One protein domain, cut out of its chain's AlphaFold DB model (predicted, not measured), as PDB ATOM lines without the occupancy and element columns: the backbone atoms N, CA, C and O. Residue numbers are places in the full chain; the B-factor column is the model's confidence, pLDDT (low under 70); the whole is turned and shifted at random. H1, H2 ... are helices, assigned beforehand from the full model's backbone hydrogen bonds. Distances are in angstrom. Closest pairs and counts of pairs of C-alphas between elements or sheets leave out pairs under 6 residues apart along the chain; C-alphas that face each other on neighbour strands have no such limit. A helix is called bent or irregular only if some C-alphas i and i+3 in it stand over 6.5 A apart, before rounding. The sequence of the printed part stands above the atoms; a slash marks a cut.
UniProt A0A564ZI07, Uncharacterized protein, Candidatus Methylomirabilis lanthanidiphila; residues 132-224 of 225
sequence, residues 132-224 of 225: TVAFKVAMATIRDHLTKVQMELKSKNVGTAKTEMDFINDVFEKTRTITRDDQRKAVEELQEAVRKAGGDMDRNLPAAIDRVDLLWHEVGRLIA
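Overview. This is residues 132 to 224 of the 225 residues of an uncharacterized protein of Candidatus Methylomirabilis lanthanidiphila (UniProt A0A564ZI07). Four helices of similar length stand side by side in an up-and-down bundle, an elongated body in which each helix runs against the one before it in the chain. The helices form a ring of contacts, H1 to H2 to H3 to H4 and back to H1, with H4 set slantwise so that it begins beside the last part of H3 and ends beside the first part of H1. The printed part has 93 residues with four named helices, H1, H2, H3 and H4 in that order, and no named strand; its class is all helix. It is compact, with a radius of gyration of the C-alphas of 12.5 A, and the C-alphas span 36 by 19 by 19 A.

Along the chain. H1 holds residues 132 to 154, begins at C-alpha 132 (-12.511, -30.492, 9.731) and is 32.9 A long from first to last C-alpha. H2, residues 158 to 178, is 30.5 A long and ends at C-alpha 178 (-21.688, -30.008, 13.411). H3, residues 181 to 200, is 29.2 A long; it is neither bent nor irregular, but only just: C-alphas 182 and 185 are 6.4 A apart. H4, residues 205 to 223, is 27.2 A long and ends at C-alpha 223 (-11.668, -37.866, 2.996).

Arrangement. H1 and H2 form a helical hairpin and touch, at a shallow tilt of 11 degrees, opposite ways; their closest C-alphas are those of Val 149 and Ala 161, 4.7 A apart. H2 and H3, a second hairpin, touch at a shallow tilt of 16 degrees, opposite ways, with the C-alphas of Arg 176 and Arg 184 closest at 5.7 A. H3 and H4, a third hairpin, touch at a shallow tilt of 18 degrees, opposite ways; the C-alphas of Ala 197 and Ala 208 come closest, 4.9 A apart. H4 also touches H1, at a shallow tilt of 23 degrees, opposite ways, and their closest C-alphas are those of Lys 136 and Ile 223, 5.4 A apart. H1 and H3 are near each other, while H2 and H4 are apart. In H1 and H4 every O i to N i+4 pair is within hydrogen-bond range; in H2 it is 15 of 17 and in H3 14 of 16.

Size, cuts and confidence. The two C-alphas farthest apart are those of Ser 155 and Asp 181, at 37.9 A, while the first and last printed C-alphas, 132 and 224, are 12.2 A apart. The three links, residues 155 to 157, 179 to 180 and 201 to 204, are tight. The printed part has no cut. The mean pLDDT of the printed part is 90.2, and no printed residue is under 70.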
ATOM      1  N   THR A 132     -13.023 -29.792  10.923       81.69
ATOM      2  CA  THR A 132     -12.511 -30.492   9.731       81.69
ATOM      3  C   THR A 132     -12.180 -31.957  10.021       81.69
ATOM      4  O   THR A 132     -12.514 -32.843   9.236       81.69
ATOM      5  N   VAL A 133     -11.525 -32.236  11.150       79.75
ATOM      6  CA  VAL A 133     -11.186 -33.603  11.564       79.75
ATOM      7  C   VAL A 133     -12.449 -34.394  11.889       79.75
ATOM      8  O   VAL A 133     -12.577 -35.525  11.430       79.75
ATOM      9  N   ALA A 134     -13.397 -33.808  12.626       75.75
ATOM     10  CA  ALA A 134     -14.670 -34.447  12.948       75.75
ATOM     11  C   ALA A 134     -15.441 -34.824  11.676       75.75
ATOM     12  O   ALA A 134     -15.928 -35.949  11.567       75.75
ATOM     13  N   PHE A 135     -15.470 -33.931  10.682       84.44
ATOM     14  CA  PHE A 135     -16.054 -34.215   9.377       84.44
ATOM     15  C   PHE A 135     -15.362 -35.389   8.670       84.44
ATOM     16  O   PHE A 135     -16.030 -36.334   8.253       84.44
ATOM     17  N   LYS A 136     -14.024 -35.382   8.579       84.69
ATOM     18  CA  LYS A 136     -13.269 -36.477   7.942       84.69
ATOM     19  C   LYS A 136     -13.474 -37.818   8.649       84.69
ATOM     20  O   LYS A 136     -13.607 -38.837   7.975       84.69
ATOM     21  N   VAL A 137     -13.535 -37.824   9.981       83.31
ATOM     22  CA  VAL A 137     -13.839 -39.027  10.774       83.31
ATOM     23  C   VAL A 137     -15.246 -39.530  10.467       83.31
ATOM     24  O   VAL A 137     -15.408 -40.716  10.204       83.31
ATOM     25  N   ALA A 138     -16.247 -38.648  10.429       83.50
ATOM     26  CA  ALA A 138     -17.610 -39.034  10.080       83.50
ATOM     27  C   ALA A 138     -17.692 -39.636   8.670       83.50
ATOM     28  O   ALA A 138     -18.282 -40.700   8.494       83.50
ATOM     29  N   MET A 139     -17.045 -39.014   7.679       91.00
ATOM     30  CA  MET A 139     -16.990 -39.551   6.315       91.00
ATOM     31  C   MET A 139     -16.273 -40.908   6.267       91.00
ATOM     32  O   MET A 139     -16.727 -41.815   5.574       91.00
ATOM     33  N   ALA A 140     -15.183 -41.088   7.019       86.75
ATOM     34  CA  ALA A 140     -14.480 -42.369   7.101       86.75
ATOM     35  C   ALA A 140     -15.355 -43.475   7.709       86.75
ATOM     36  O   ALA A 140     -15.414 -44.568   7.151       86.75
ATOM     37  N   THR A 141     -16.084 -43.174   8.786       87.62
ATOM     38  CA  THR A 141     -17.072 -44.090   9.373       87.62
ATOM     39  C   THR A 141     -18.145 -44.452   8.350       87.62
ATOM     40  O   THR A 141     -18.398 -45.625   8.112       87.62
ATOM     41  N   ILE A 142     -18.735 -43.467   7.671       93.69
ATOM     42  CA  ILE A 142     -19.754 -43.721   6.641       93.69
ATOM     43  C   ILE A 142     -19.205 -44.617   5.530       93.69
ATOM     44  O   ILE A 142     -19.882 -45.544   5.099       93.69
ATOM     45  N   ARG A 143     -17.967 -44.386   5.086       92.94
ATOM     46  CA  ARG A 143     -17.320 -45.210   4.061       92.94
ATOM     47  C   ARG A 143     -17.112 -46.659   4.510       92.94
ATOM     48  O   ARG A 143     -17.284 -47.570   3.700       92.94
ATOM     49  N   ASP A 144     -16.749 -46.878   5.771       92.44
ATOM     50  CA  ASP A 144     -16.622 -48.219   6.351       92.44
ATOM     51  C   ASP A 144     -17.975 -48.949   6.346       92.44
ATOM     52  O   ASP A 144     -18.103 -50.041   5.790       92.44
ATOM     53  N   HIS A 145     -19.029 -48.278   6.814       93.44
ATOM     54  CA  HIS A 145     -20.384 -48.824   6.786       93.44
ATOM     55  C   HIS A 145     -20.906 -49.044   5.356       93.44
ATOM     56  O   HIS A 145     -21.530 -50.065   5.093       93.44
ATOM     57  N   LEU A 146     -20.591 -48.172   4.390       95.12
ATOM     58  CA  LEU A 146     -20.907 -48.401   2.972       95.12
ATOM     59  C   LEU A 146     -20.195 -49.646   2.430       95.12
ATOM     60  O   LEU A 146     -20.787 -50.409   1.672       95.12
ATOM     61  N   THR A 147     -18.955 -49.896   2.853       94.06
ATOM     62  CA  THR A 147     -18.221 -51.121   2.490       94.06
ATOM     63  C   THR A 147     -18.924 -52.358   3.049       94.06
ATOM     64  O   THR A 147     -19.075 -53.368   2.355       94.06
ATOM     65  N   LYS A 148     -19.430 -52.268   4.283       95.69
ATOM     66  CA  LYS A 148     -20.262 -53.317   4.874       95.69
ATOM     67  C   LYS A 148     -21.563 -53.510   4.094       95.69
ATOM     68  O   LYS A 148     -21.880 -54.640   3.741       95.69
ATOM     69  N   VAL A 149     -22.263 -52.435   3.725       96.06
ATOM     70  CA  VAL A 149     -23.459 -52.496   2.866       96.06
ATOM     71  C   VAL A 149     -23.150 -53.220   1.553       96.06
ATOM     72  O   VAL A 149     -23.881 -54.137   1.187       96.06
ATOM     73  N   GLN A 150     -22.053 -52.887   0.864       95.19
ATOM     74  CA  GLN A 150     -21.641 -53.577  -0.368       95.19
ATOM     75  C   GLN A 150     -21.465 -55.086  -0.150       95.19
ATOM     76  O   GLN A 150     -21.898 -55.887  -0.982       95.19
ATOM     77  N   MET A 151     -20.830 -55.486   0.956       95.44
ATOM     78  CA  MET A 151     -20.630 -56.894   1.307       95.44
ATOM     79  C   MET A 151     -21.965 -57.605   1.569       95.44
ATOM     80  O   MET A 151     -22.214 -58.673   1.004       95.44
ATOM     81  N   GLU A 152     -22.848 -56.992   2.358       96.19
ATOM     82  CA  GLU A 152     -24.162 -57.547   2.687       96.19
ATOM     83  C   GLU A 152     -25.051 -57.669   1.438       96.19
ATOM     84  O   GLU A 152     -25.627 -58.732   1.198       96.19
ATOM     85  N   LEU A 153     -25.086 -56.653   0.565       92.94
ATOM     86  CA  LEU A 153     -25.830 -56.703  -0.702       92.94
ATOM     87  C   LEU A 153     -25.309 -57.801  -1.639       92.94
ATOM     88  O   LEU A 153     -26.109 -58.528  -2.231       92.94
ATOM     89  N   LYS A 154     -23.983 -57.982  -1.741       91.44
ATOM     90  CA  LYS A 154     -23.375 -59.077  -2.524       91.44
ATOM     91  C   LYS A 154     -23.737 -60.454  -1.966       91.44
ATOM     92  O   LYS A 154     -23.941 -61.390  -2.737       91.44
ATOM     93  N   SER A 155     -23.874 -60.565  -0.646       93.25
ATOM     94  CA  SER A 155     -24.369 -61.775   0.025       93.25
ATOM     95  C   SER A 155     -25.898 -61.929  -0.009       93.25
ATOM     96  O   SER A 155     -26.427 -62.922   0.486       93.25
ATOM     97  N   LYS A 156     -26.616 -60.978  -0.630       91.94
ATOM     98  CA  LYS A 156     -28.086 -60.880  -0.689       91.94
ATOM     99  C   LYS A 156     -28.762 -60.714   0.677       91.94
ATOM    100  O   LYS A 156     -29.963 -60.951   0.806       91.94
ATOM    101  N   ASN A 157     -28.028 -60.251   1.683       94.12
ATOM    102  CA  ASN A 157     -28.556 -59.937   3.004       94.12
ATOM    103  C   ASN A 157     -29.089 -58.494   3.057       94.12
ATOM    104  O   ASN A 157     -28.499 -57.588   3.646       94.12
ATOM    105  N   VAL A 158     -30.230 -58.274   2.402       92.69
ATOM    106  CA  VAL A 158     -30.843 -56.941   2.273       92.69
ATOM    107  C   VAL A 158     -31.285 -56.373   3.627       92.69
ATOM    108  O   VAL A 158     -31.226 -55.164   3.833       92.69
ATOM    109  N   GLY A 159     -31.690 -57.230   4.569       92.56
ATOM    110  CA  GLY A 159     -32.103 -56.806   5.909       92.56
ATOM    111  C   GLY A 159     -30.972 -56.116   6.669       92.56
ATOM    112  O   GLY A 159     -31.140 -54.986   7.121       92.56
ATOM    113  N   THR A 160     -29.798 -56.751   6.742       94.00
ATOM    114  CA  THR A 160     -28.623 -56.143   7.381       94.00
ATOM    115  C   THR A 160     -28.116 -54.937   6.596       94.00
ATOM    116  O   THR A 160     -27.820 -53.914   7.207       94.00
ATOM    117  N   ALA A 161     -28.091 -54.999   5.259       94.12
ATOM    118  CA  ALA A 161     -27.704 -53.855   4.430       94.12
ATOM    119  C   ALA A 161     -28.552 -52.605   4.727       94.12
ATOM    120  O   ALA A 161     -28.016 -51.505   4.824       94.12
ATOM    121  N   LYS A 162     -29.861 -52.768   4.943       94.50
ATOM    122  CA  LYS A 162     -30.747 -51.667   5.336       94.50
ATOM    123  C   LYS A 162     -30.443 -51.111   6.718       94.50
ATOM    124  O   LYS A 162     -30.359 -49.899   6.856       94.50
ATOM    125  N   THR A 163     -30.226 -51.973   7.710       95.44
ATOM    126  CA  THR A 163     -29.836 -51.527   9.057       95.44
ATOM    127  C   THR A 163     -28.564 -50.677   9.019       95.44
ATOM    128  O   THR A 163     -28.473 -49.662   9.705       95.44
ATOM    129  N   GLU A 164     -27.599 -51.053   8.181       93.19
ATOM    130  CA  GLU A 164     -26.384 -50.264   7.978       93.19
ATOM    131  C   GLU A 164     -26.656 -48.934   7.254       93.19
ATOM    132  O   GLU A 164     -26.081 -47.912   7.618       93.19
ATOM    133  N   MET A 165     -27.567 -48.905   6.275       94.19
ATOM    134  CA  MET A 165     -27.983 -47.658   5.611       94.19
ATOM    135  C   MET A 165     -28.718 -46.695   6.546       94.19
ATOM    136  O   MET A 165     -28.493 -45.487   6.466       94.19
ATOM    137  N   ASP A 166     -29.552 -47.212   7.448       94.56
ATOM    138  CA  ASP A 166     -30.222 -46.411   8.474       94.56
ATOM    139  C   ASP A 166     -29.189 -45.803   9.431       94.56
ATOM    140  O   ASP A 166     -29.211 -44.599   9.691       94.56
ATOM    141  N   PHE A 167     -28.204 -46.600   9.864       94.06
ATOM    142  CA  PHE A 167     -27.081 -46.099  10.655       94.06
ATOM    143  C   PHE A 167     -26.297 -45.003   9.915       94.06
ATOM    144  O   PHE A 167     -25.976 -43.967  10.499       94.06
ATOM    145  N   ILE A 168     -26.008 -45.192   8.624       95.12
ATOM    146  CA  ILE A 168     -25.340 -44.174   7.802       95.12
ATOM    147  C   ILE A 168     -26.168 -42.881   7.757       95.12
ATOM    148  O   ILE A 168     -25.607 -41.793   7.907       95.12
ATOM    149  N   ASN A 169     -27.490 -42.977   7.583       94.25
ATOM    150  CA  ASN A 169     -28.370 -41.811   7.585       94.25
ATOM    151  C   ASN A 169     -28.326 -41.071   8.936       94.25
ATOM    152  O   ASN A 169     -28.192 -39.847   8.942       94.25
ATOM    153  N   ASP A 170     -28.330 -41.787  10.063       91.88
ATOM    154  CA  ASP A 170     -28.180 -41.196  11.401       91.88
ATOM    155  C   ASP A 170     -26.835 -40.474  11.579       91.88
ATOM    156  O   ASP A 170     -26.761 -39.398  12.186       91.88
ATOM    157  N   VAL A 171     -25.746 -41.051  11.060       89.44
ATOM    158  CA  VAL A 171     -24.424 -40.410  11.095       89.44
ATOM    159  C   VAL A 171     -24.423 -39.140  10.243       89.44
ATOM    160  O   VAL A 171     -23.881 -38.126  10.690       89.44
ATOM    161  N   PHE A 172     -25.064 -39.137   9.070       92.31
ATOM    162  CA  PHE A 172     -25.220 -37.923   8.262       92.31
ATOM    163  C   PHE A 172     -26.043 -36.846   8.979       92.31
ATOM    164  O   PHE A 172     -25.628 -35.688   8.977       92.31
ATOM    165  N   GLU A 173     -27.143 -37.198   9.654       90.50
ATOM    166  CA  GLU A 173     -27.949 -36.233  10.422       90.50
ATOM    167  C   GLU A 173     -27.144 -35.574  11.542       90.50
ATOM    168  O   GLU A 173     -27.139 -34.345  11.672       90.50
ATOM    169  N   LYS A 174     -26.390 -36.373  12.304       85.88
ATOM    170  CA  LYS A 174     -25.490 -35.859  13.345       85.88
ATOM    171  C   LYS A 174     -24.403 -34.977  12.741       85.88
ATOM    172  O   LYS A 174     -24.169 -33.876  13.233       85.88
ATOM    173  N   THR A 175     -23.789 -35.421  11.647       84.19
ATOM    174  CA  THR A 175     -22.713 -34.685  10.967       84.19
ATOM    175  C   THR A 175     -23.202 -33.334  10.454       84.19
ATOM    176  O   THR A 175     -22.537 -32.330  10.688       84.19
ATOM    177  N   ARG A 176     -24.407 -33.272   9.873       84.50
ATOM    178  CA  ARG A 176     -25.019 -32.042   9.347       84.50
ATOM    179  C   ARG A 176     -25.088 -30.914  10.379       84.50
ATOM    180  O   ARG A 176     -24.914 -29.748  10.021       84.50
ATOM    181  N   THR A 177     -25.332 -31.261  11.646       78.69
ATOM    182  CA  THR A 177     -25.475 -30.298  12.755       78.69
ATOM    183  C   THR A 177     -24.145 -29.706  13.226       78.69
ATOM    184  O   THR A 177     -24.135 -28.628  13.816       78.69
ATOM    185  N   ILE A 178     -23.031 -30.389  12.950       71.75
ATOM    186  CA  ILE A 178     -21.688 -30.008  13.411       71.75
ATOM    187  C   ILE A 178     -20.777 -29.537  12.271       71.75
ATOM    188  O   ILE A 178     -19.703 -29.000  12.529       71.75
ATOM    189  N   THR A 179     -21.192 -29.728  11.018       77.38
ATOM    190  CA  THR A 179     -20.480 -29.236   9.836       77.38
ATOM    191  C   THR A 179     -20.769 -27.776   9.522       77.38
ATOM    192  O   THR A 179     -21.870 -27.256   9.739       77.38
ATOM    193  N   ARG A 180     -19.763 -27.149   8.916       78.50
ATOM    194  CA  ARG A 180     -19.818 -25.809   8.334       78.50
ATOM    195  C   ARG A 180     -20.768 -25.745   7.142       78.50
ATOM    196  O   ARG A 180     -21.093 -26.768   6.543       78.50
ATOM    197  N   ASP A 181     -21.188 -24.536   6.785       80.25
ATOM    198  CA  ASP A 181     -22.161 -24.323   5.709       80.25
ATOM    199  C   ASP A 181     -21.655 -24.797   4.333       80.25
ATOM    200  O   ASP A 181     -22.442 -25.309   3.539       80.25
ATOM    201  N   ASP A 182     -20.347 -24.712   4.067       77.88
ATOM    202  CA  ASP A 182     -19.711 -25.207   2.836       77.88
ATOM    203  C   ASP A 182     -19.752 -26.742   2.725       77.88
ATOM    204  O   ASP A 182     -19.977 -27.289   1.646       77.88
ATOM    205  N   GLN A 183     -19.605 -27.444   3.849       82.00
ATOM    206  CA  GLN A 183     -19.678 -28.908   3.931       82.00
ATOM    207  C   GLN A 183     -21.116 -29.427   4.044       82.00
ATOM    208  O   GLN A 183     -21.403 -30.556   3.639       82.00
ATOM    209  N   ARG A 184     -22.037 -28.612   4.571       87.81
ATOM    210  CA  ARG A 184     -23.433 -28.996   4.808       87.81
ATOM    211  C   ARG A 184     -24.141 -29.411   3.522       87.81
ATOM    212  O   ARG A 184     -24.871 -30.396   3.531       87.81
ATOM    213  N   LYS A 185     -23.887 -28.709   2.416       89.62
ATOM    214  CA  LYS A 185     -24.486 -29.045   1.120       89.62
ATOM    215  C   LYS A 185     -24.062 -30.437   0.638       89.62
ATOM    216  O   LYS A 185     -24.910 -31.227   0.245       89.62
ATOM    217  N   ALA A 186     -22.771 -30.762   0.741       88.50
ATOM    218  CA  ALA A 186     -22.264 -32.086   0.376       88.50
ATOM    219  C   ALA A 186     -22.861 -33.190   1.267       88.50
ATOM    220  O   ALA A 186     -23.217 -34.258   0.778       88.50
ATOM    221  N   VAL A 187     -23.019 -32.921   2.568       91.44
ATOM    222  CA  VAL A 187     -23.690 -33.833   3.508       91.44
ATOM    223  C   VAL A 187     -25.145 -34.082   3.110       91.44
ATOM    224  O   VAL A 187     -25.584 -35.226   3.122       91.44
ATOM    225  N   GLU A 188     -25.886 -33.039   2.740       92.38
ATOM    226  CA  GLU A 188     -27.291 -33.147   2.330       92.38
ATOM    227  C   GLU A 188     -27.455 -33.947   1.032       92.38
ATOM    228  O   GLU A 188     -28.304 -34.836   0.965       92.38
ATOM    229  N   GLU A 189     -26.613 -33.681   0.031       92.56
ATOM    230  CA  GLU A 189     -26.615 -34.406  -1.246       92.56
ATOM    231  C   GLU A 189     -26.313 -35.900  -1.043       92.56
ATOM    232  O   GLU A 189     -27.038 -36.764  -1.547       92.56
ATOM    233  N   LEU A 190     -25.293 -36.221  -0.240       94.12
ATOM    234  CA  LEU A 190     -24.940 -37.603   0.085       94.12
ATOM    235  C   LEU A 190     -26.021 -38.301   0.907       94.12
ATOM    236  O   LEU A 190     -26.339 -39.463   0.654       94.12
ATOM    237  N   GLN A 191     -26.623 -37.600   1.865       94.56
ATOM    238  CA  GLN A 191     -27.717 -38.134   2.665       94.56
ATOM    239  C   GLN A 191     -28.936 -38.469   1.795       94.56
ATOM    240  O   GLN A 191     -29.562 -39.520   1.962       94.56
ATOM    241  N   GLU A 192     -29.280 -37.605   0.841       94.75
ATOM    242  CA  GLU A 192     -30.358 -37.878  -0.108       94.75
ATOM    243  C   GLU A 192     -30.032 -39.096  -0.986       94.75
ATOM    244  O   GLU A 192     -30.894 -39.952  -1.209       94.75
ATOM    245  N   ALA A 193     -28.785 -39.218  -1.442       93.44
ATOM    246  CA  ALA A 193     -28.329 -40.371  -2.210       93.44
ATOM    247  C   ALA A 193     -28.378 -41.679  -1.394       93.44
ATOM    248  O   ALA A 193     -28.826 -42.697  -1.927       93.44
ATOM    249  N   VAL A 194     -28.037 -41.655  -0.100       93.94
ATOM    250  CA  VAL A 194     -28.206 -42.798   0.819       93.94
ATOM    251  C   VAL A 194     -29.672 -43.201   0.933       93.94
ATOM    252  O   VAL A 194     -29.998 -44.376   0.778       93.94
ATOM    253  N   ARG A 195     -30.584 -42.241   1.123       94.25
ATOM    254  CA  ARG A 195     -32.028 -42.526   1.198       94.25
ATOM    255  C   ARG A 195     -32.559 -43.140  -0.099       94.25
ATOM    256  O   ARG A 195     -33.343 -44.087  -0.052       94.25
ATOM    257  N   LYS A 196     -32.104 -42.647  -1.257       93.44
ATOM    258  CA  LYS A 196     -32.442 -43.222  -2.571       93.44
ATOM    259  C   LYS A 196     -31.912 -44.647  -2.716       93.44
ATOM    260  O   LYS A 196     -32.666 -45.529  -3.113       93.44
ATOM    261  N   ALA A 197     -30.652 -44.885  -2.354       92.94
ATOM    262  CA  ALA A 197     -30.055 -46.216  -2.386       92.94
ATOM    263  C   ALA A 197     -30.803 -47.198  -1.469       92.94
ATOM    264  O   ALA A 197     -31.119 -48.300  -1.905       92.94
ATOM    265  N   GLY A 198     -31.172 -46.780  -0.253       92.06
ATOM    266  CA  GLY A 198     -31.989 -47.580   0.667       92.06
ATOM    267  C   GLY A 198     -33.381 -47.910   0.113       92.06
ATOM    268  O   GLY A 198     -33.841 -49.043   0.247       92.06
ATOM    269  N   GLY A 199     -34.035 -46.962  -0.568       91.69
ATOM    270  CA  GLY A 199     -35.326 -47.192  -1.230       91.69
ATOM    271  C   GLY A 199     -35.254 -48.157  -2.421       91.69
ATOM    272  O   GLY A 199     -36.200 -48.910  -2.666       91.69
ATOM    273  N   ASP A 200     -34.126 -48.173  -3.133       91.81
ATOM    274  CA  ASP A 200     -33.902 -49.076  -4.264       91.81
ATOM    275  C   ASP A 200     -33.596 -50.515  -3.816       91.81
ATOM    276  O   ASP A 200     -33.853 -51.444  -4.578       91.81
ATOM    277  N   MET A 201     -33.144 -50.748  -2.576       92.88
ATOM    278  CA  MET A 201     -32.814 -52.095  -2.076       92.88
ATOM    279  C   MET A 201     -33.987 -53.087  -2.123       92.88
ATOM    280  O   MET A 201     -33.760 -54.282  -2.302       92.88
ATOM    281  N   ASP A 202     -35.228 -52.608  -1.996       84.94
ATOM    282  CA  ASP A 202     -36.434 -53.449  -2.090       84.94
ATOM    283  C   ASP A 202     -36.938 -53.649  -3.518       84.94
ATOM    284  O   ASP A 202     -37.640 -54.616  -3.810       84.94
ATOM    285  N   ARG A 203     -36.656 -52.686  -4.399       88.44
ATOM    286  CA  ARG A 203     -37.332 -52.547  -5.698       88.44
ATOM    287  C   ARG A 203     -36.425 -52.906  -6.865       88.44
ATOM    288  O   ARG A 203     -36.903 -53.391  -7.885       88.44
ATOM    289  N   ASN A 204     -35.132 -52.639  -6.727       92.62
ATOM    290  CA  ASN A 204     -34.123 -52.814  -7.756       92.62
ATOM    291  C   ASN A 204     -32.735 -52.982  -7.115       92.62
ATOM    292  O   ASN A 204     -31.938 -52.046  -7.039       92.62
ATOM    293  N   LEU A 205     -32.449 -54.208  -6.667       89.75
ATOM    294  CA  LEU A 205     -31.185 -54.552  -6.017       89.75
ATOM    295  C   LEU A 205     -29.939 -54.202  -6.866       89.75
ATOM    296  O   LEU A 205     -29.005 -53.642  -6.295       89.75
ATOM    297  N   PRO A 206     -29.897 -54.448  -8.196       92.31
ATOM    298  CA  PRO A 206     -28.792 -53.978  -9.036       92.31
ATOM    299  C   PRO A 206     -28.571 -52.460  -8.973       92.31
ATOM    300  O   PRO A 206     -27.450 -52.021  -8.736       92.31
ATOM    301  N   ALA A 207     -29.634 -51.658  -9.090       92.62
ATOM    302  CA  ALA A 207     -29.511 -50.203  -8.993       92.62
ATOM    303  C   ALA A 207     -29.062 -49.744  -7.596       92.62
ATOM    304  O   ALA A 207     -28.305 -48.782  -7.477       92.62
ATOM    305  N   ALA A 208     -29.495 -50.435  -6.537       92.31
ATOM    306  CA  ALA A 208     -29.039 -50.155  -5.180       92.31
ATOM    307  C   ALA A 208     -27.528 -50.396  -5.025       92.31
ATOM    308  O   ALA A 208     -26.847 -49.566  -4.427       92.31
ATOM    309  N   ILE A 209     -26.998 -51.483  -5.600       92.81
ATOM    310  CA  ILE A 209     -25.557 -51.783  -5.597       92.81
ATOM    311  C   ILE A 209     -24.779 -50.669  -6.310       92.81
ATOM    312  O   ILE A 209     -23.863 -50.106  -5.716       92.81
ATOM    313  N   ASP A 210     -25.194 -50.283  -7.519       94.69
ATOM    314  CA  ASP A 210     -24.515 -49.233  -8.293       94.69
ATOM    315  C   ASP A 210     -24.497 -47.887  -7.548       94.69
ATOM    316  O   ASP A 210     -23.492 -47.171  -7.541       94.69
ATOM    317  N   ARG A 211     -25.601 -47.533  -6.875       93.62
ATOM    318  CA  ARG A 211     -25.670 -46.306  -6.068       93.62
ATOM    319  C   ARG A 211     -24.789 -46.366  -4.830       93.62
ATOM    320  O   ARG A 211     -24.175 -45.356  -4.494       93.62
ATOM    321  N   VAL A 212     -24.739 -47.504  -4.139       95.06
ATOM    322  CA  VAL A 212     -23.865 -47.683  -2.972       95.06
ATOM    323  C   VAL A 212     -22.394 -47.592  -3.389       95.06
ATOM    324  O   VAL A 212     -21.613 -46.938  -2.700       95.06
ATOM    325  N   ASP A 213     -22.024 -48.159  -4.539       94.56
ATOM    326  CA  ASP A 213     -20.672 -48.039  -5.096       94.56
ATOM    327  C   ASP A 213     -20.323 -46.576  -5.416       94.56
ATOM    328  O   ASP A 213     -19.260 -46.082  -5.030       94.56
ATOM    329  N   LEU A 214     -21.239 -45.841  -6.053       95.44
ATOM    330  CA  LEU A 214     -21.058 -44.417  -6.345       95.44
ATOM    331  C   LEU A 214     -20.914 -43.575  -5.064       95.44
ATOM    332  O   LEU A 214     -19.978 -42.777  -4.958       95.44
ATOM    333  N   LEU A 215     -21.775 -43.812  -4.070       94.62
ATOM    334  CA  LEU A 215     -21.700 -43.191  -2.745       94.62
ATOM    335  C   LEU A 215     -20.346 -43.443  -2.077       94.62
ATOM    336  O   LEU A 215     -19.737 -42.520  -1.537       94.62
ATOM    337  N   TRP A 216     -19.840 -44.674  -2.140       95.50
ATOM    338  CA  TRP A 216     -18.544 -45.028  -1.563       95.50
ATOM    339  C   TRP A 216     -17.401 -44.215  -2.185       95.50
ATOM    340  O   TRP A 216     -16.515 -43.726  -1.473       95.50
ATOM    341  N   HIS A 217     -17.433 -44.010  -3.505       94.25
ATOM    342  CA  HIS A 217     -16.450 -43.186  -4.210       94.25
ATOM    343  C   HIS A 217     -16.580 -41.693  -3.893       94.25
ATOM    344  O   HIS A 217     -15.569 -40.999  -3.772       94.25
ATOM    345  N   GLU A 218     -17.800 -41.176  -3.772       92.75
ATOM    346  CA  GLU A 218     -18.055 -39.775  -3.426       92.75
ATOM    347  C   GLU A 218     -17.617 -39.448  -2.000       92.75
ATOM    348  O   GLU A 218     -16.840 -38.515  -1.799       92.75
ATOM    349  N   VAL A 219     -17.999 -40.277  -1.027       91.44
ATOM    350  CA  VAL A 219     -17.533 -40.153   0.361       91.44
ATOM    351  C   VAL A 219     -16.009 -40.297   0.428       91.44
ATOM    352  O   VAL A 219     -15.337 -39.537   1.124       91.44
ATOM    353  N   GLY A 220     -15.428 -41.216  -0.353       89.50
ATOM    354  CA  GLY A 220     -13.979 -41.387  -0.461       89.50
ATOM    355  C   GLY A 220     -13.236 -40.127  -0.918       89.50
ATOM    356  O   GLY A 220     -12.159 -39.838  -0.391       89.50
ATOM    357  N   ARG A 221     -13.818 -39.349  -1.841       91.31
ATOM    358  CA  ARG A 221     -13.247 -38.074  -2.311       91.31
ATOM    359  C   ARG A 221     -13.216 -37.004  -1.219       91.31
ATOM    360  O   ARG A 221     -12.282 -36.214  -1.193       91.31
ATOM    361  N   LEU A 222     -14.177 -37.008  -0.297       85.44
ATOM    362  CA  LEU A 222     -14.258 -36.028   0.796       85.44
ATOM    363  C   LEU A 222     -13.255 -36.282   1.935       85.44
ATOM    364  O   LEU A 222     -13.004 -35.399   2.754       85.44
ATOM    365  N   ILE A 223     -12.677 -37.484   1.994       80.81
ATOM    366  CA  ILE A 223     -11.668 -37.866   2.996       80.81
ATOM    367  C   ILE A 223     -10.245 -37.650   2.459       80.81
ATOM    368  O   ILE A 223      -9.306 -37.523   3.252       80.81
ATOM    369  N   ALA A 224     -10.084 -37.609   1.132       72.75
ATOM    370  CA  ALA A 224      -8.794 -37.474   0.469       72.75
ATOM    371  C   ALA A 224      -8.014 -36.232   0.972       72.75
ATOM    372  O   ALA A 224      -8.630 -35.249   1.405       72.75
TER     373      ALA A 224